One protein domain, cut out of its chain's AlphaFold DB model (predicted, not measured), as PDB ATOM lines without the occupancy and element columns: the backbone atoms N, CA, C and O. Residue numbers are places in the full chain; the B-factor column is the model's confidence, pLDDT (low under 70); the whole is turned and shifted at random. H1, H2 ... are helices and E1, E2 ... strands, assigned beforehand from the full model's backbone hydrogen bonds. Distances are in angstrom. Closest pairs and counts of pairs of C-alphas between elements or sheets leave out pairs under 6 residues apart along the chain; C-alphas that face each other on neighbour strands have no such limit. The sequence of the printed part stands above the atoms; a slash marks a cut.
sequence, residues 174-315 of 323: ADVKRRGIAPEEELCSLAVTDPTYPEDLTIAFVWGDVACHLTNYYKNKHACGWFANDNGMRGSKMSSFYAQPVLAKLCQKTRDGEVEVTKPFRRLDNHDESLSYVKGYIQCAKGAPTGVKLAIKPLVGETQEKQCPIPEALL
ATOM      1  N   ALA A 174     126.263 311.913 316.102       80.88
ATOM      2  CA  ALA A 174     124.848 311.657 315.863       80.88
ATOM      3  C   ALA A 174     124.664 310.576 314.789       80.88
ATOM      4  O   ALA A 174     123.817 309.697 314.946       80.88
ATOM      5  N   ASP A 175     125.491 310.584 313.748       78.06
ATOM      6  CA  ASP A 175     125.547 309.585 312.693       78.06
ATOM      7  C   ASP A 175     126.012 308.230 313.202       78.06
ATOM      8  O   ASP A 175     125.388 307.220 312.871       78.06
ATOM      9  N   VAL A 176     127.059 308.205 314.027       80.50
ATOM     10  CA  VAL A 176     127.542 306.984 314.685       80.50
ATOM     11  C   VAL A 176     126.415 306.356 315.506       80.50
ATOM     12  O   VAL A 176     126.078 305.185 315.305       80.50
ATOM     13  N   LYS A 177     125.749 307.155 316.354       80.69
ATOM     14  CA  LYS A 177     124.614 306.706 317.172       80.69
ATOM     15  C   LYS A 177     123.429 306.254 316.318       80.69
ATOM     16  O   LYS A 177     122.843 305.207 316.578       80.69
ATOM     17  N   ARG A 178     123.075 307.020 315.282       78.12
ATOM     18  CA  ARG A 178     121.971 306.714 314.359       78.12
ATOM     19  C   ARG A 178     122.206 305.412 313.601       78.12
ATOM     20  O   ARG A 178     121.249 304.691 313.331       78.12
ATOM     21  N   ARG A 179     123.456 305.128 313.230       78.31
ATOM     22  CA  ARG A 179     123.841 303.937 312.463       78.31
ATOM     23  C   ARG A 179     124.050 302.699 313.335       78.31
ATOM     24  O   ARG A 179     124.062 301.604 312.776       78.31
ATOM     25  N   GLY A 180     124.165 302.863 314.658       81.69
ATOM     26  CA  GLY A 180     124.436 301.764 315.586       81.69
ATOM     27  C   GLY A 180     125.739 301.060 315.223       81.69
ATOM     28  O   GLY A 180     125.746 299.850 315.033       81.69
ATOM     29  N   ILE A 181     126.789 301.846 314.979       86.06
ATOM     30  CA  ILE A 181     128.106 301.323 314.605       86.06
ATOM     31  C   ILE A 181     128.706 300.588 315.801       86.06
ATOM     32  O   ILE A 181     128.595 301.068 316.931       86.06
ATOM     33  N   ALA A 182     129.329 299.440 315.536       87.25
ATOM     34  CA  ALA A 182     130.038 298.673 316.551       87.25
ATOM     35  C   ALA A 182     131.174 299.495 317.201       87.25
ATOM     36  O   ALA A 182     131.702 300.415 316.564       87.25
ATOM     37  N   PRO A 183     131.567 299.178 318.448       87.25
ATOM     38  CA  PRO A 183     132.729 299.788 319.088       87.25
ATOM     39  C   PRO A 183     133.980 299.707 318.205       87.25
ATOM     40  O   PRO A 183     134.135 298.784 317.404       87.25
ATOM     41  N   GLU A 184     134.873 300.686 318.326       83.56
ATOM     42  CA  GLU A 184     136.012 300.843 317.416       83.56
ATOM     43  C   GLU A 184     136.958 299.638 317.419       83.56
ATOM     44  O   GLU A 184     137.479 299.249 316.375       83.56
ATOM     45  N   GLU A 185     137.141 299.026 318.583       86.19
ATOM     46  CA  GLU A 185     137.929 297.819 318.803       86.19
ATOM     47  C   GLU A 185     137.416 296.600 318.016       86.19
ATOM     48  O   GLU A 185     138.183 295.677 317.744       86.19
ATOM     49  N   GLU A 186     136.146 296.608 317.603       86.56
ATOM     50  CA  GLU A 186     135.527 295.573 316.769       86.56
ATOM     51  C   GLU A 186     135.587 295.903 315.267       86.56
ATOM     52  O   GLU A 186     135.190 295.088 314.424       86.56
ATOM     53  N   LEU A 187     136.063 297.097 314.903       89.88
ATOM     54  CA  LEU A 187     136.200 297.513 313.513       89.88
ATOM     55  C   LEU A 187     137.538 297.041 312.944       89.88
ATOM     56  O   LEU A 187     138.600 297.151 313.557       89.88
ATOM     57  N   CYS A 188     137.519 296.579 311.695       93.56
ATOM     58  CA  CYS A 188     138.763 296.369 310.971       93.56
ATOM     59  C   CYS A 188     139.253 297.724 310.465       93.56
ATOM     60  O   CYS A 188     138.622 298.295 309.582       93.56
ATOM     61  N   SER A 189     140.356 298.242 311.003       93.81
ATOM     62  CA  SER A 189     140.931 299.534 310.605       93.81
ATOM     63  C   SER A 189     142.432 299.446 310.331       93.81
ATOM     64  O   SER A 189     143.155 298.707 311.002       93.81
ATOM     65  N   LEU A 190     142.899 300.199 309.340       93.69
ATOM     66  CA  LEU A 190     144.302 300.386 308.985       93.69
ATOM     67  C   LEU A 190     144.574 301.890 308.895       93.69
ATOM     68  O   LEU A 190     143.811 302.615 308.258       93.69
ATOM     69  N   ALA A 191     145.650 302.340 309.532       92.12
ATOM     70  CA  ALA A 191     146.139 303.711 309.487       92.12
ATOM     71  C   ALA A 191     147.596 303.698 309.020       92.12
ATOM     72  O   ALA A 191     148.364 302.831 309.442       92.12
ATOM     73  N   VAL A 192     147.957 304.621 308.133       91.25
ATOM     74  CA  VAL A 192     149.303 304.738 307.571       91.25
ATOM     75  C   VAL A 192     149.698 306.201 307.509       91.25
ATOM     76  O   VAL A 192     148.993 307.015 306.914       91.25
ATOM     77  N   THR A 193     150.862 306.511 308.064       87.56
ATOM     78  CA  THR A 193     151.465 307.833 307.943       87.56
ATOM     79  C   THR A 193     152.027 308.023 306.538       87.56
ATOM     80  O   THR A 193     152.850 307.234 306.073       87.56
ATOM     81  N   ASP A 194     151.590 309.085 305.865       84.56
ATOM     82  CA  ASP A 194     152.157 309.557 304.606       84.56
ATOM     83  C   ASP A 194     152.767 310.937 304.866       84.56
ATOM     84  O   ASP A 194     152.032 311.874 305.161       84.56
ATOM     85  N   PRO A 195     154.092 311.109 304.758       79.69
ATOM     86  CA  PRO A 195     154.744 312.353 305.153       79.69
ATOM     87  C   PRO A 195     154.453 313.514 304.174       79.69
ATOM     88  O   PRO A 195     154.827 314.662 304.413       79.69
ATOM     89  N   THR A 196     153.767 313.235 303.061       80.31
ATOM     90  CA  THR A 196     153.271 314.229 302.095       80.31
ATOM     91  C   THR A 196     151.798 314.588 302.328       80.31
ATOM     92  O   THR A 196     151.221 315.357 301.558       80.31
ATOM     93  N   TYR A 197     151.176 314.008 303.355       76.31
ATOM     94  CA  TYR A 197     149.800 314.247 303.765       76.31
ATOM     95  C   TYR A 197     149.800 314.726 305.225       76.31
ATOM     96  O   TYR A 197     150.619 314.273 306.020       76.31
ATOM     97  N   PRO A 198     148.942 315.681 305.614       71.62
ATOM     98  CA  PRO A 198     149.021 316.265 306.953       71.62
ATOM     99  C   PRO A 198     148.466 315.369 308.063       71.62
ATOM    100  O   PRO A 198     148.607 315.695 309.237       71.62
ATOM    101  N   GLU A 199     147.823 314.262 307.707       75.81
ATOM    102  CA  GLU A 199     147.187 313.337 308.636       75.81
ATOM    103  C   GLU A 199     147.488 311.897 308.217       75.81
ATOM    104  O   GLU A 199     147.907 311.640 307.087       75.81
ATOM    105  N   ASP A 200     147.250 310.940 309.109       82.88
ATOM    106  CA  ASP A 200     147.329 309.536 308.725       82.88
ATOM    107  C   ASP A 200     146.218 309.203 307.727       82.88
ATOM    108  O   ASP A 200     145.035 309.450 307.977       82.88
ATOM    109  N   LEU A 201     146.601 308.561 306.625       82.75
ATOM    110  CA  LEU A 201     145.656 307.938 305.715       82.75
ATOM    111  C   LEU A 201     145.026 306.760 306.450       82.75
ATOM    112  O   LEU A 201     145.718 305.826 306.857       82.75
ATOM    113  N   THR A 202     143.709 306.782 306.618       87.31
ATOM    114  CA  THR A 202     142.999 305.709 307.327       87.31
ATOM    115  C   THR A 202     141.980 305.035 306.432       87.31
ATOM    116  O   THR A 202     141.335 305.679 305.621       87.31
ATOM    117  N   ILE A 203     141.788 303.733 306.582       89.31
ATOM    118  CA  ILE A 203     140.635 303.018 306.038       89.31
ATOM    119  C   ILE A 203     140.113 302.071 307.102       89.31
ATOM    120  O   ILE A 203     140.880 301.428 307.814       89.31
ATOM    121  N   ALA A 204     138.799 301.968 307.205       91.25
ATOM    122  CA  ALA A 204     138.134 301.016 308.061       91.25
ATOM    123  C   ALA A 204     136.998 300.321 307.317       91.25
ATOM    124  O   ALA A 204     136.281 300.933 306.524       91.25
ATOM    125  N   PHE A 205     136.817 299.039 307.603       91.62
ATOM    126  CA  PHE A 205     135.564 298.347 307.375       91.62
ATOM    127  C   PHE A 205     134.718 298.476 308.637       91.62
ATOM    128  O   PHE A 205     134.998 297.866 309.671       91.62
ATOM    129  N   VAL A 206     133.706 299.326 308.533       89.88
ATOM    130  CA  VAL A 206     132.786 299.680 309.608       89.88
ATOM    131  C   VAL A 206     131.519 298.853 309.454       89.88
ATOM    132  O   VAL A 206     131.101 298.584 308.326       89.88
ATOM    133  N   TRP A 207     130.885 298.455 310.552       88.44
ATOM    134  CA  TRP A 207     129.622 297.722 310.503       88.44
ATOM    135  C   TRP A 207     128.672 298.148 311.624       88.44
ATOM    136  O   TRP A 207     129.100 298.728 312.622       88.44
ATOM    137  N   GLY A 208     127.374 297.916 311.423       85.94
ATOM    138  CA  GLY A 208     126.341 298.270 312.396       85.94
ATOM    139  C   GLY A 208     124.926 297.869 311.980       85.94
ATOM    140  O   GLY A 208     124.701 297.338 310.886       85.94
ATOM    141  N   ASP A 209     123.968 298.170 312.856       74.12
ATOM    142  CA  ASP A 209     122.641 297.535 312.879       74.12
ATOM    143  C   ASP A 209     121.550 298.249 312.063       74.12
ATOM    144  O   ASP A 209     120.508 297.669 311.748       74.12
ATOM    145  N   VAL A 210     121.744 299.528 311.723       63.84
ATOM    146  CA  VAL A 210     120.725 300.344 311.022       63.84
ATOM    147  C   VAL A 210     121.035 300.503 309.528       63.84
ATOM    148  O   VAL A 210     120.167 300.872 308.735       63.84
ATOM    149  N   ALA A 211     122.254 300.175 309.105       58.28
ATOM    150  CA  ALA A 211     122.760 300.531 307.782       58.28
ATOM    151  C   ALA A 211     122.161 299.723 306.610       58.28
ATOM    152  O   ALA A 211     122.267 300.167 305.468       58.28
ATOM    153  N   CYS A 212     121.474 298.598 306.855       59.72
ATOM    154  CA  CYS A 212     120.828 297.827 305.783       59.72
ATOM    155  C   CYS A 212     119.426 298.308 305.385       59.72
ATOM    156  O   CYS A 212     118.965 297.929 304.311       59.72
ATOM    157  N   HIS A 213     118.730 299.116 306.196       51.06
ATOM    158  CA  HIS A 213     117.360 299.566 305.881       51.06
ATOM    159  C   HIS A 213     117.259 300.406 304.616       51.06
ATOM    160  O   HIS A 213     116.197 300.504 304.008       51.06
ATOM    161  N   LEU A 214     118.371 301.020 304.224       53.28
ATOM    162  CA  LEU A 214     118.444 301.726 302.963       53.28
ATOM    163  C   LEU A 214     118.428 300.758 301.787       53.28
ATOM    164  O   LEU A 214     118.173 301.220 300.696       53.28
ATOM    165  N   THR A 215     118.666 299.453 301.964       57.34
ATOM    166  CA  THR A 215     118.603 298.454 300.892       57.34
ATOM    167  C   THR A 215     117.175 297.916 300.713       57.34
ATOM    168  O   THR A 215     116.557 297.448 301.661       57.34
ATOM    169  N   ASN A 216     116.659 297.893 299.478       61.69
ATOM    170  CA  ASN A 216     115.319 297.369 299.150       61.69
ATOM    171  C   ASN A 216     115.169 295.856 299.428       61.69
ATOM    172  O   ASN A 216     114.104 295.290 299.196       61.69
ATOM    173  N   TYR A 217     116.242 295.193 299.868       61.97
ATOM    174  CA  TYR A 217     116.296 293.756 300.114       61.97
ATOM    175  C   TYR A 217     115.655 293.351 301.446       61.97
ATOM    176  O   TYR A 217     115.108 292.254 301.528       61.97
ATOM    177  N   TYR A 218     115.660 294.223 302.463       65.88
ATOM    178  CA  TYR A 218     115.141 293.895 303.794       65.88
ATOM    179  C   TYR A 218     114.068 294.876 304.256       65.88
ATOM    180  O   TYR A 218     114.258 296.088 304.244       65.88
ATOM    181  N   LYS A 219     112.946 294.332 304.743       68.75
ATOM    182  CA  LYS A 219     111.917 295.117 305.447       68.75
ATOM    183  C   LYS A 219     112.317 295.440 306.898       68.75
ATOM    184  O   LYS A 219     111.850 296.432 307.444       68.75
ATOM    185  N   ASN A 220     113.199 294.634 307.501       70.25
ATOM    186  CA  ASN A 220     113.646 294.739 308.898       70.25
ATOM    187  C   ASN A 220     115.113 295.206 309.005       70.25
ATOM    188  O   ASN A 220     115.819 295.270 307.999       70.25
ATOM    189  N   LYS A 221     115.583 295.512 310.226       73.88
ATOM    190  CA  LYS A 221     116.998 295.833 310.515       73.88
ATOM    191  C   LYS A 221     117.877 294.598 310.384       73.88
ATOM    192  O   LYS A 221     117.653 293.625 311.101       73.88
ATOM    193  N   HIS A 222     118.887 294.669 309.526       78.00
ATOM    194  CA  HIS A 222     119.958 293.678 309.398       78.00
ATOM    195  C   HIS A 222     121.305 294.384 309.586       78.00
ATOM    196  O   HIS A 222     121.419 295.584 309.314       78.00
ATOM    197  N   ALA A 223     122.313 293.635 310.030       81.31
ATOM    198  CA  ALA A 223     123.675 294.137 310.124       81.31
ATOM    199  C   ALA A 223     124.279 294.311 308.719       81.31
ATOM    200  O   ALA A 223     124.180 293.416 307.874       81.31
ATOM    201  N   CYS A 224     124.922 295.454 308.480       84.94
ATOM    202  CA  CYS A 224     125.603 295.778 307.222       84.94
ATOM    203  C   CYS A 224     127.008 296.306 307.491       84.94
ATOM    204  O   CYS A 224     127.206 297.063 308.439       84.94
ATOM    205  N   GLY A 225     127.956 295.965 306.615       87.81
ATOM    206  CA  GLY A 225     129.293 296.557 306.601       87.81
ATOM    207  C   GLY A 225     129.500 297.543 305.449       87.81
ATOM    208  O   GLY A 225     128.808 297.472 304.431       87.81
ATOM    209  N   TRP A 226     130.447 298.466 305.582       88.31
ATOM    210  CA  TRP A 226     130.896 299.368 304.518       88.31
ATOM    211  C   TRP A 226     132.324 299.850 304.773       88.31
ATOM    212  O   TRP A 226     132.791 299.889 305.907       88.31
ATOM    213  N   PHE A 227     133.010 300.267 303.712       88.44
ATOM    214  CA  PHE A 227     134.330 300.884 303.835       88.44
ATOM    215  C   PHE A 227     134.205 302.398 304.018       88.44
ATOM    216  O   PHE A 227     133.458 303.074 303.295       88.44
ATOM    217  N   ALA A 228     134.970 302.928 304.963       85.88
ATOM    218  CA  ALA A 228     135.091 304.349 305.245       85.88
ATOM    219  C   ALA A 228     136.567 304.724 305.431       85.88
ATOM    220  O   ALA A 228     137.384 303.875 305.775       85.88
ATOM    221  N   ASN A 229     136.908 305.980 305.181       83.19
ATOM    222  CA  ASN A 229     138.225 306.546 305.437       83.19
ATOM    223  C   ASN A 229     138.097 307.898 306.143       83.19
ATOM    224  O   ASN A 229     136.994 308.413 306.316       83.19
ATOM    225  N   ASP A 230     139.220 308.473 306.555       75.19
ATOM    226  CA  ASP A 230     139.343 309.867 307.017       75.19
ATOM    227  C   ASP A 230     138.623 310.894 306.123       75.19
ATOM    228  O   ASP A 230     138.077 311.871 306.626       75.19
ATOM    229  N   ASN A 231     138.558 310.632 304.817       66.44
ATOM    230  CA  ASN A 231     137.867 311.447 303.821       66.44
ATOM    231  C   ASN A 231     136.357 311.138 303.686       66.44
ATOM    232  O   ASN A 231     135.676 311.675 302.811       66.44
ATOM    233  N   GLY A 232     135.807 310.276 304.539       72.06
ATOM    234  CA  GLY A 232     134.387 309.956 304.607       72.06
ATOM    235  C   GLY A 232     134.018 308.535 304.188       72.06
ATOM    236  O   GLY A 232     134.831 307.622 304.057       72.06
ATOM    237  N   MET A 233     132.723 308.315 303.976       62.41
ATOM    238  CA  MET A 233     132.210 307.012 303.552       62.41
ATOM    239  C   MET A 233     132.222 306.871 302.031       62.41
ATOM    240  O   MET A 233     131.630 307.692 301.329       62.41
ATOM    241  N   ARG A 234     132.728 305.746 301.504       69.06
ATOM    242  CA  ARG A 234     132.429 305.350 300.110       69.06
ATOM    243  C   ARG A 234     131.187 304.490 299.946       69.06
ATOM    244  O   ARG A 234     130.711 304.325 298.826       69.06
ATOM    245  N   GLY A 235     130.616 304.025 301.050       55.50
ATOM    246  CA  GLY A 235     129.392 303.229 301.085       55.50
ATOM    247  C   GLY A 235     128.080 303.987 300.858       55.50
ATOM    248  O   GLY A 235     127.035 303.415 301.109       55.50
ATOM    249  N   SER A 236     128.060 305.253 300.425       55.22
ATOM    250  CA  SER A 236     126.823 306.064 300.444       55.22
ATOM    251  C   SER A 236     125.683 305.550 299.549       55.22
ATOM    252  O   SER A 236     124.533 305.943 299.739       55.22
ATOM    253  N   LYS A 237     125.971 304.661 298.591       60.91
ATOM    254  CA  LYS A 237     124.962 303.997 297.756       60.91
ATOM    255  C   LYS A 237     124.620 302.621 298.321       60.91
ATOM    256  O   LYS A 237     125.511 301.876 298.704       60.91
ATOM    257  N   MET A 238     123.344 302.239 298.248       62.97
ATOM    258  CA  MET A 238     122.824 300.932 298.695       62.97
ATOM    259  C   MET A 238     123.656 299.734 298.213       62.97
ATOM    260  O   MET A 238     123.864 298.787 298.958       62.97
ATOM    261  N   SER A 239     124.160 299.782 296.975       60.69
ATOM    262  CA  SER A 239     124.969 298.714 296.372       60.69
ATOM    263  C   SER A 239     126.398 298.607 296.919       60.69
ATOM    264  O   SER A 239     127.125 297.699 296.532       60.69
ATOM    265  N   SER A 240     126.826 299.561 297.742       71.38
ATOM    266  CA  SER A 240     128.151 299.618 298.362       71.38
ATOM    267  C   SER A 240     128.122 299.218 299.841       71.38
ATOM    268  O   SER A 240     129.167 299.244 300.488       71.38
ATOM    269  N   PHE A 241     126.950 298.844 300.369       82.75
ATOM    270  CA  PHE A 241     126.820 298.173 301.658       82.75
ATOM    271  C   PHE A 241     126.894 296.654 301.472       82.75
ATOM    272  O   PHE A 241     126.307 296.092 300.544       82.75
ATOM    273  N   TYR A 242     127.589 295.986 302.383       85.56
ATOM    274  CA  TYR A 242     127.841 294.551 302.341       85.56
ATOM    275  C   TYR A 242     127.001 293.850 303.410       85.56
ATOM    276  O   TYR A 242     127.425 293.696 304.556       85.56
ATOM    277  N   ALA A 243     125.791 293.451 303.016       85.81
ATOM    278  CA  ALA A 243     124.973 292.465 303.724       85.81
ATOM    279  C   ALA A 243     125.275 291.051 303.203       85.81
ATOM    280  O   ALA A 243     125.857 290.894 302.122       85.81
ATOM    281  N   GLN A 244     124.817 290.022 303.919       86.81
ATOM    282  CA  GLN A 244     125.082 288.619 303.581       86.81
ATOM    283  C   GLN A 244     124.814 288.264 302.104       86.81
ATOM    284  O   GLN A 244     125.722 287.709 301.480       86.81
ATOM    285  N   PRO A 245     123.672 288.628 301.474       85.44
ATOM    286  CA  PRO A 245     123.402 288.212 300.097       85.44
ATOM    287  C   PRO A 245     124.337 288.882 299.092       85.44
ATOM    288  O   PRO A 245     124.682 288.298 298.065       85.44
ATOM    289  N   VAL A 246     124.765 290.114 299.387       87.06
ATOM    290  CA  VAL A 246     125.733 290.844 298.561       87.06
ATOM    291  C   VAL A 246     127.098 290.171 298.663       87.06
ATOM    292  O   VAL A 246     127.703 289.881 297.634       87.06
ATOM    293  N   LEU A 247     127.548 289.853 299.880       88.88
ATOM    294  CA  LEU A 247     128.802 289.136 300.125       88.88
ATOM    295  C   LEU A 247     128.813 287.755 299.451       88.88
ATOM    296  O   LEU A 247     129.759 287.423 298.736       88.88
ATOM    297  N   ALA A 248     127.737 286.979 299.604       88.56
ATOM    298  CA  ALA A 248     127.586 285.673 298.968       88.56
ATOM    299  C   ALA A 248     127.627 285.782 297.439       88.56
ATOM    300  O   ALA A 248     128.365 285.050 296.783       88.56
ATOM    301  N   LYS A 249     126.896 286.738 296.852       89.12
ATOM    302  CA  LYS A 249     126.887 286.963 295.400       89.12
ATOM    303  C   LYS A 249     128.258 287.372 294.859       89.12
ATOM    304  O   LYS A 249     128.614 286.961 293.755       89.12
ATOM    305  N   LEU A 250     129.009 288.191 295.598       89.50
ATOM    306  CA  LEU A 250     130.379 288.561 295.231       89.50
ATOM    307  C   LEU A 250     131.277 287.318 295.213       89.50
ATOM    308  O   LEU A 250     131.902 287.030 294.192       89.50
ATOM    309  N   CYS A 251     131.270 286.532 296.290       92.50
ATOM    310  CA  CYS A 251     132.146 285.369 296.404       92.50
ATOM    311  C   CYS A 251     131.751 284.189 295.516       92.50
ATOM    312  O   CYS A 251     132.629 283.459 295.071       92.50
ATOM    313  N   GLN A 252     130.479 284.042 295.147       91.81
ATOM    314  CA  GLN A 252     130.061 283.050 294.151       91.81
ATOM    315  C   GLN A 252     130.689 283.282 292.769       91.81
ATOM    316  O   GLN A 252     130.926 282.314 292.047       91.81
ATOM    317  N   LYS A 253     130.963 284.541 292.394       87.69
ATOM    318  CA  LYS A 253     131.562 284.884 291.093       87.69
ATOM    319  C   LYS A 253     133.066 284.629 291.043       87.69
ATOM    320  O   LYS A 253     133.548 284.128 290.037       87.69
ATOM    321  N   THR A 254     133.784 284.967 292.110       85.38
ATOM    322  CA  THR A 254     135.247 284.810 292.183       85.38
ATOM    323  C   THR A 254     135.654 283.403 292.626       85.38
ATOM    324  O   THR A 254     136.693 282.910 292.203       85.38
ATOM    325  N   ARG A 255     134.800 282.724 293.409       81.00
ATOM    326  CA  ARG A 255     135.010 281.429 294.085       81.00
ATOM    327  C   ARG A 255     136.174 281.412 295.080       81.00
ATOM    328  O   ARG A 255     135.916 281.161 296.254       81.00
ATOM    329  N   ASP A 256     137.388 281.733 294.656       89.56
ATOM    330  CA  ASP A 256     138.591 281.779 295.491       89.56
ATOM    331  C   ASP A 256     139.415 283.030 295.151       89.56
ATOM    332  O   ASP A 256     139.623 283.338 293.979       89.56
ATOM    333  N   GLY A 257     139.869 283.766 296.169       91.25
ATOM    334  CA  GLY A 257     140.681 284.976 296.008       91.25
ATOM    335  C   GLY A 257     140.051 286.210 296.651       91.25
ATOM    336  O   GLY A 257     139.329 286.113 297.640       91.25
ATOM    337  N   GLU A 258     140.327 287.387 296.101       92.62
ATOM    338  CA  GLU A 258     139.849 288.662 296.637       92.62
ATOM    339  C   GLU A 258     139.095 289.475 295.586       92.62
ATOM    340  O   GLU A 258     139.396 289.436 294.394       92.62
ATOM    341  N   VAL A 259     138.082 290.211 296.039       91.06
ATOM    342  CA  VAL A 259     137.290 291.115 295.206       91.06
ATOM    343  C   VAL A 259     137.520 292.529 295.697       91.06
ATOM    344  O   VAL A 259     137.156 292.851 296.826       91.06
ATOM    345  N   GLU A 260     138.102 293.381 294.854       89.50
ATOM    346  CA  GLU A 260     138.153 294.821 295.115       89.50
ATOM    347  C   GLU A 260     136.729 295.375 295.042       89.50
ATOM    348  O   GLU A 260     136.054 295.270 294.016       89.50
ATOM    349  N   VAL A 261     136.246 295.933 296.148       84.00
ATOM    350  CA  VAL A 261     134.851 296.386 296.250       84.00
ATOM    351  C   VAL A 261     134.725 297.878 296.525       84.00
ATOM    352  O   VAL A 261     133.652 298.461 296.351       84.00
ATOM    353  N   THR A 262     135.821 298.514 296.915       74.62
ATOM    354  CA  THR A 262     135.909 299.962 297.016       74.62
ATOM    355  C   THR A 262     136.301 300.516 295.661       74.62
ATOM    356  O   THR A 262     137.279 300.065 295.077       74.62
ATOM    357  N   LYS A 263     135.622 301.559 295.181       68.25
ATOM    358  CA  LYS A 263     136.266 302.405 294.170       68.25
ATOM    359  C   LYS A 263     137.560 302.964 294.784       68.25
ATOM    360  O   LYS A 263     137.483 303.334 295.960       68.25
ATOM    361  N   PRO A 264     138.649 303.155 294.023       55.94
ATOM    362  CA  PRO A 264     139.919 303.657 294.543       55.94
ATOM    363  C   PRO A 264     139.692 304.951 295.307       55.94
ATOM    364  O   PRO A 264     139.227 305.944 294.731       55.94
ATOM    365  N   PHE A 265     139.905 304.920 296.617       63.84
ATOM    366  CA  PHE A 265     139.921 306.130 297.418       63.84
ATOM    367  C   PHE A 265     141.165 306.897 296.978       63.84
ATOM    368  O   PHE A 265     142.289 306.449 297.184       63.84
ATOM    369  N   ARG A 266     140.936 307.996 296.259       60.31
ATOM    370  CA  ARG A 266     142.000 308.834 295.721       60.31
ATOM    371  C   ARG A 266     142.274 309.933 296.723       60.31
ATOM    372  O   ARG A 266     141.333 310.607 297.149       60.31
ATOM    373  N   ARG A 267     143.550 310.141 297.019       62.66
ATOM    374  CA  ARG A 267     144.033 311.437 297.476       62.66
ATOM    375  C   ARG A 267     143.536 312.497 296.494       62.66
ATOM    376  O   ARG A 267     143.662 312.343 295.284       62.66
ATOM    377  N   LEU A 268     142.876 313.540 296.974       56.50
ATOM    378  CA  LEU A 268     142.278 314.532 296.069       56.50
ATOM    379  C   LEU A 268     143.324 315.429 295.409       56.50
ATOM    380  O   LEU A 268     143.050 316.044 294.382       56.50
ATOM    381  N   ASP A 269     144.519 315.458 295.986       60.47
ATOM    382  CA  ASP A 269     145.730 316.063 295.461       60.47
ATOM    383  C   ASP A 269     146.596 315.089 294.650       60.47
ATOM    384  O   ASP A 269     147.664 315.485 294.218       60.47
ATOM    385  N   ASN A 270     146.183 313.839 294.414       66.81
ATOM    386  CA  ASN A 270     146.900 312.952 293.498       66.81
ATOM    387  C   ASN A 270     145.943 312.012 292.751       66.81
ATOM    388  O   ASN A 270     145.264 311.166 293.332       66.81
ATOM    389  N   HIS A 271     145.886 312.157 291.428       64.88
ATOM    390  CA  HIS A 271     145.002 311.366 290.571       64.88
ATOM    391  C   HIS A 271     145.633 310.068 290.052       64.88
ATOM    392  O   HIS A 271     144.925 309.274 289.429       64.88
ATOM    393  N   ASP A 272     146.926 309.846 290.299       73.06
ATOM    394  CA  ASP A 272     147.651 308.657 289.863       73.06
ATOM    395  C   ASP A 272     147.557 307.534 290.907       73.06
ATOM    396  O   ASP A 272     148.297 307.483 291.891       73.06
ATOM    397  N   GLU A 273     146.632 306.605 290.671       72.56
ATOM    398  CA  GLU A 273     146.390 305.455 291.550       72.56
ATOM    399  C   GLU A 273     147.563 304.468 291.614       72.56
ATOM    400  O   GLU A 273     147.590 303.629 292.511       72.56
ATOM    401  N   SER A 274     148.527 304.539 290.687       76.94
ATOM    402  CA  SER A 274     149.725 303.693 290.753       76.94
ATOM    403  C   SER A 274     150.695 304.142 291.848       76.94
ATOM    404  O   SER A 274     151.463 303.331 292.365       76.94
ATOM    405  N   LEU A 275     150.633 305.423 292.225       77.31
ATOM    406  CA  LEU A 275     151.542 306.042 293.184       77.31
ATOM    407  C   LEU A 275     150.955 306.097 294.594       77.31
ATOM    408  O   LEU A 275     151.694 305.960 295.561       77.31
ATOM    409  N   SER A 276     149.639 306.273 294.722       82.88
ATOM    410  CA  SER A 276     148.962 306.221 296.015       82.88
ATOM    411  C   SER A 276     147.528 305.737 295.871       82.88
ATOM    412  O   SER A 276     146.789 306.172 294.985       82.88
ATOM    413  N   TYR A 277     147.119 304.847 296.769       85.06
ATOM    414  CA  TYR A 277     145.751 304.355 296.819       85.06
ATOM    415  C   TYR A 277     145.349 303.935 298.223       85.06
ATOM    416  O   TYR A 277     146.162 303.524 299.046       85.06
ATOM    417  N   VAL A 278     144.044 303.949 298.450       86.69
ATOM    418  CA  VAL A 278     143.409 303.321 299.601       86.69
ATOM    419  C   VAL A 278     142.326 302.381 299.057       86.69
ATOM    420  O   VAL A 278     141.499 302.788 298.233       86.69
ATOM    421  N   LYS A 279     142.374 301.098 299.433       88.38
ATOM    422  CA  LYS A 279     141.540 300.028 298.865       88.38
ATOM    423  C   LYS A 279     141.027 299.064 299.930       88.38
ATOM    424  O   LYS A 279     141.700 298.767 300.913       88.38
ATOM    425  N   GLY A 280     139.821 298.562 299.695       91.06
ATOM    426  CA  GLY A 280     139.160 297.546 300.494       91.06
ATOM    427  C   GLY A 280     138.696 296.380 299.629       91.06
ATOM    428  O   GLY A 280     138.123 296.567 298.547       91.06
ATOM    429  N   TYR A 281     138.928 295.175 300.133       92.94
ATOM    430  CA  TYR A 281     138.653 293.926 299.445       92.94
ATOM    431  C   TYR A 281     137.809 293.000 300.312       92.94
ATOM    432  O   TYR A 281     137.986 292.944 301.530       92.94
ATOM    433  N   ILE A 282     136.940 292.223 299.669       94.44
ATOM    434  CA  ILE A 282     136.289 291.060 300.282       94.44
ATOM    435  C   ILE A 282     137.071 289.812 299.881       94.44
ATOM    436  O   ILE A 282     137.280 289.571 298.692       94.44
ATOM    437  N   GLN A 283     137.486 289.020 300.864       95.62
ATOM    438  CA  GLN A 283     138.182 287.753 300.657       95.62
ATOM    439  C   GLN A 283     137.171 286.609 300.564       95.62
ATOM    440  O   GLN A 283     136.249 286.499 301.379       95.62
ATOM    441  N   CYS A 284     137.365 285.737 299.582       95.19
ATOM    442  CA  CYS A 284     136.476 284.642 299.239       95.19
ATOM    443  C   CYS A 284     137.246 283.319 299.209       95.19
ATOM    444  O   CYS A 284     138.336 283.245 298.643       95.19
ATOM    445  N   ALA A 285     136.651 282.267 299.763       93.75
ATOM    446  CA  ALA A 285     137.158 280.905 299.649       93.75
ATOM    447  C   ALA A 285     135.990 279.942 299.436       93.75
ATOM    448  O   ALA A 285     134.981 280.013 300.143       93.75
ATOM    449  N   LYS A 286     136.113 279.042 298.459       92.31
ATOM    450  CA  LYS A 286     135.082 278.058 298.084       92.31
ATOM    451  C   LYS A 286     133.695 278.683 297.856       92.31
ATOM    452  O   LYS A 286     132.669 278.088 298.178       92.31
ATOM    453  N   GLY A 287     133.652 279.897 297.311       87.56
ATOM    454  CA  GLY A 287     132.421 280.640 297.037       87.56
ATOM    455  C   GLY A 287     131.809 281.360 298.241       87.56
ATOM    456  O   GLY A 287     130.768 281.999 298.080       87.56
ATOM    457  N   ALA A 288     132.435 281.293 299.419       90.44
ATOM    458  CA  ALA A 288     131.961 281.928 300.643       90.44
ATOM    459  C   ALA A 288     132.835 283.133 301.039       90.44
ATOM    460  O   ALA A 288     134.054 283.091 300.859       90.44
ATOM    461  N   PRO A 289     132.235 284.203 301.594       92.69
ATOM    462  CA  PRO A 289     132.980 285.323 302.158       92.69
ATOM    463  C   PRO A 289     133.691 284.891 303.446       92.69
ATOM    464  O   PRO A 289     133.078 284.297 304.330       92.69
ATOM    465  N   THR A 290     134.988 285.181 303.544       93.06
ATOM    466  CA  THR A 290     135.857 284.706 304.640       93.06
ATOM    467  C   THR A 290     136.547 285.828 305.405       93.06
ATOM    468  O   THR A 290     136.819 285.676 306.593       93.06
ATOM    469  N   GLY A 291     136.777 286.974 304.767       94.94
ATOM    470  CA  GLY A 291     137.518 288.067 305.382       94.94
ATOM    471  C   GLY A 291     137.396 289.383 304.628       94.94
ATOM    472  O   GLY A 291     136.772 289.478 303.567       94.94
ATOM    473  N   VAL A 292     138.010 290.401 305.208       94.94
ATOM    474  CA  VAL A 292     138.195 291.728 304.640       94.94
ATOM    475  C   VAL A 292     139.687 292.015 304.616       94.94
ATOM    476  O   VAL A 292     140.357 291.856 305.635       94.94
ATOM    477  N   LYS A 293     140.194 292.488 303.478       95.56
ATOM    478  CA  LYS A 293     141.543 293.055 303.383       95.56
ATOM    479  C   LYS A 293     141.447 294.560 303.171       95.56
ATOM    480  O   LYS A 293     140.695 295.032 302.321       95.56
ATOM    481  N   LEU A 294     142.223 295.300 303.941       94.12
ATOM    482  CA  LEU A 294     142.455 296.729 303.811       94.12
ATOM    483  C   LEU A 294     143.865 296.926 303.273       94.12
ATOM    484  O   LEU A 294     144.783 296.278 303.766       94.12
ATOM    485  N   ALA A 295     144.036 297.808 302.298       93.06
ATOM    486  CA  ALA A 295     145.343 298.143 301.753       93.06
ATOM    487  C   ALA A 295     145.472 299.656 301.573       93.06
ATOM    488  O   ALA A 295     144.579 300.302 301.017       93.06
ATOM    489  N   ILE A 296     146.591 300.212 302.026       91.62
ATOM    490  CA  ILE A 296     146.952 301.614 301.823       91.62
ATOM    491  C   ILE A 296     148.353 301.666 301.223       91.62
ATOM    492  O   ILE A 296     149.310 301.171 301.814       91.62
ATOM    493  N   LYS A 297     148.474 302.308 300.064       90.88
ATOM    494  CA  LYS A 297     149.741 302.741 299.484       90.88
ATOM    495  C   LYS A 297     149.876 304.254 299.706       90.88
ATOM    496  O   LYS A 297     149.195 305.017 299.007       90.88
ATOM    497  N   PRO A 298     150.703 304.703 300.667       88.50
ATOM    498  CA  PRO A 298     151.063 306.111 300.764       88.50
ATOM    499  C   PRO A 298     151.883 306.512 299.533       88.50
ATOM    500  O   PRO A 298     152.473 305.660 298.862       88.50
ATOM    501  N   LEU A 299     151.916 307.809 299.235       86.06
ATOM    502  CA  LEU A 299     152.704 308.345 298.126       86.06
ATOM    503  C   LEU A 299     154.203 308.100 298.335       86.06
ATOM    504  O   LEU A 299     154.921 307.775 297.392       86.06
ATOM    505  N   VAL A 300     154.649 308.200 299.589       85.62
ATOM    506  CA  VAL A 300     156.005 307.855 300.026       85.62
ATOM    507  C   VAL A 300     155.929 306.681 300.994       85.62
ATOM    508  O   VAL A 300     155.236 306.757 302.005       85.62
ATOM    509  N   GLY A 301     156.666 305.610 300.698       87.38
ATOM    510  CA  GLY A 301     156.712 304.390 301.511       87.38
ATOM    511  C   GLY A 301     156.119 303.171 300.807       87.38
ATOM    512  O   GLY A 301     155.765 303.223 299.630       87.38
ATOM    513  N   GLU A 302     156.047 302.043 301.507       91.56
ATOM    514  CA  GLU A 302     155.530 300.776 300.977       91.56
ATOM    515  C   GLU A 302     154.020 300.620 301.197       91.56
ATOM    516  O   GLU A 302     153.419 301.310 302.020       91.56
ATOM    517  N   THR A 303     153.391 299.711 300.442       93.69
ATOM    518  CA  THR A 303     151.993 299.339 300.688       93.69
ATOM    519  C   THR A 303     151.882 298.644 302.040       93.69
ATOM    520  O   THR A 303     152.587 297.675 302.299       93.69
ATOM    521  N   GLN A 304     150.945 299.097 302.861       96.56
ATOM    522  CA  GLN A 304     150.562 298.453 304.110       96.56
ATOM    523  C   GLN A 304     149.236 297.727 303.906       96.56
ATOM    524  O   GLN A 304     148.314 298.267 303.285       96.56
ATOM    525  N   GLU A 305     149.118 296.521 304.451       96.56
ATOM    526  CA  GLU A 305     147.903 295.719 304.364       96.56
ATOM    527  C   GLU A 305     147.478 295.199 305.739       96.56
ATOM    528  O   GLU A 305     148.305 294.883 306.593       96.56
ATOM    529  N   LYS A 306     146.168 295.065 305.944       97.00
ATOM    530  CA  LYS A 306     145.590 294.415 307.122       97.00
ATOM    531  C   LYS A 306     144.451 293.507 306.704       97.00
ATOM    532  O   LYS A 306     143.573 293.921 305.951       97.00
ATOM    533  N   GLN A 307     144.450 292.287 307.221       96.19
ATOM    534  CA  GLN A 307     143.377 291.323 307.009       96.19
ATOM    535  C   GLN A 307     142.614 291.100 308.311       96.19
ATOM    536  O   GLN A 307     143.214 290.998 309.380       96.19
ATOM    537  N   CYS A 308     141.292 291.031 308.211       94.94
ATOM    538  CA  CYS A 308     140.391 290.812 309.333       94.94
ATOM    539  C   CYS A 308     139.296 289.812 308.946       94.94
ATOM    540  O   CYS A 308     138.903 289.761 307.778       94.94
ATOM    541  N   PRO A 309     138.740 289.054 309.903       93.44
ATOM    542  CA  PRO A 309     137.536 288.276 309.648       93.44
ATOM    543  C   PRO A 309     136.347 289.197 309.345       93.44
ATOM    544  O   PRO A 309     136.283 290.338 309.808       93.44
ATOM    545  N   ILE A 310     135.372 288.687 308.592       90.19
ATOM    546  CA  ILE A 310     134.071 289.352 308.479       90.19
ATOM    547  C   ILE A 310     133.314 289.144 309.800       90.19
ATOM    548  O   ILE A 310     133.208 287.998 310.241       90.19
ATOM    549  N   PRO A 311     132.752 290.205 310.413       88.19
ATOM    550  CA  PRO A 311     131.930 290.077 311.610       88.19
ATOM    551  C   PRO A 311     130.831 289.023 311.439       88.19
ATOM    552  O   PRO A 311     130.074 289.056 310.466       88.19
ATOM    553  N   GLU A 312     130.694 288.105 312.401       85.94
ATOM    554  CA  GLU A 312     129.719 287.007 312.307       85.94
ATOM    555  C   GLU A 312     128.277 287.499 312.115       85.94
ATOM    556  O   GLU A 312     127.471 286.833 311.461       85.94
ATOM    557  N   ALA A 313     127.948 288.671 312.666       80.50
ATOM    558  CA  ALA A 313     126.647 289.310 312.503       80.50
ATOM    559  C   ALA A 313     126.290 289.544 311.021       80.50
ATOM    560  O   ALA A 313     125.131 289.377 310.640       80.50
ATOM    561  N   LEU A 314     127.282 289.837 310.169       85.12
ATOM    562  CA  LEU A 314     127.101 290.022 308.725       85.12
ATOM    563  C   LEU A 314     126.942 288.699 307.968       85.12
ATOM    564  O   LEU A 314     126.382 288.688 306.875       85.12
ATOM    565  N   LEU A 315     127.428 287.586 308.526       85.50
ATOM    566  CA  LEU A 315     127.372 286.262 307.893       85.50
ATOM    567  C   LEU A 315     126.087 285.498 308.222       85.50
ATOM    568  O   LEU A 315     125.647 284.669 307.427       85.50
TER     569      LEU A 315
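Overview. This is residues 174 to 315 of the 323 residues of an uncharacterized protein of Hahella sp. KA22 (UniProt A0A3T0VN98). Two antiparallel sheets, E1 E2 E3 and E4 E5 E6 E7, make a sandwich that is only partly face to face, with edge strand E4 of the larger sheet apart from E1, E2 and E3. H2 packs across E5 of the larger sheet, while H1 and H3, at the two ends of the printed part, only graze the smaller one. The printed part has 142 residues, with three named helices and seven named strands in the order H1 E1 E2 E3 H2 E4 E5 E6 E7 H3. The class is mixed, helices and strands, with under half of the residues in named elements. The whole is compact, with a radius of gyration of the C-alphas of 15.1 A and spans of 45 by 39 by 26 A.

Along the chain. Find C-alpha 174 at (124.848, 311.657, 315.863), where H1 begins and runs to residue 179. Next come E1, residues 188 to 192, E2, residues 201 to 208 and 22.6 A long, and E3, residues 224 to 229. Look for H2 at residues 244 to 254, 15.7 A long, then for E4 at 257 to 260. E5, residues 277 to 285, is 25.1 A long, and E6, residues 288 to 297, is 27.4 A long. E7 holds residues 304 to 309, and H3, residues 312 to 315, ends at C-alpha 315, (127.372, 286.262, 307.893).

Arrangement. Both sheets are meanders, each strand the antiparallel neighbour of the one before. Look for N 190 and O 203, 2.8 A, in hairpin E1 and E2, and N 206 and O 226, 2.8 A, in hairpin E2 and E3. In the twisted larger sheet, find N 259 and O 282, 2.8 A, between E4 and E5, N 281 and O 293, 2.8 A, between E5 and E6, and N 294 and O 306, 2.8 A, between E6 and E7. Between the sheets, the closest C-alphas of E2 and E6, Ile 203 and Leu 294, are 6.9 A apart. H2 is on the larger sheet at a height of 7.3 A, only just over E5 with 3 C-alphas, and runs across the strands at 87 degrees to E5 on the local plane. In H1 every O i to N i+4 pair is within hydrogen-bond range, in H2 6 of 7, and H3 is too short for such a pair.

Size, cuts and confidence. The C-alphas of Lys 219 and Val 300 are farthest apart, 46.2 A. The printed part has no cut. The links E2 to E3, E3 to H2 and E4 to E5 are long. The mean pLDDT of the printed part is 81.7; residues 210 to 219, 231, 233 to 239 and 263 to 271 are under 70.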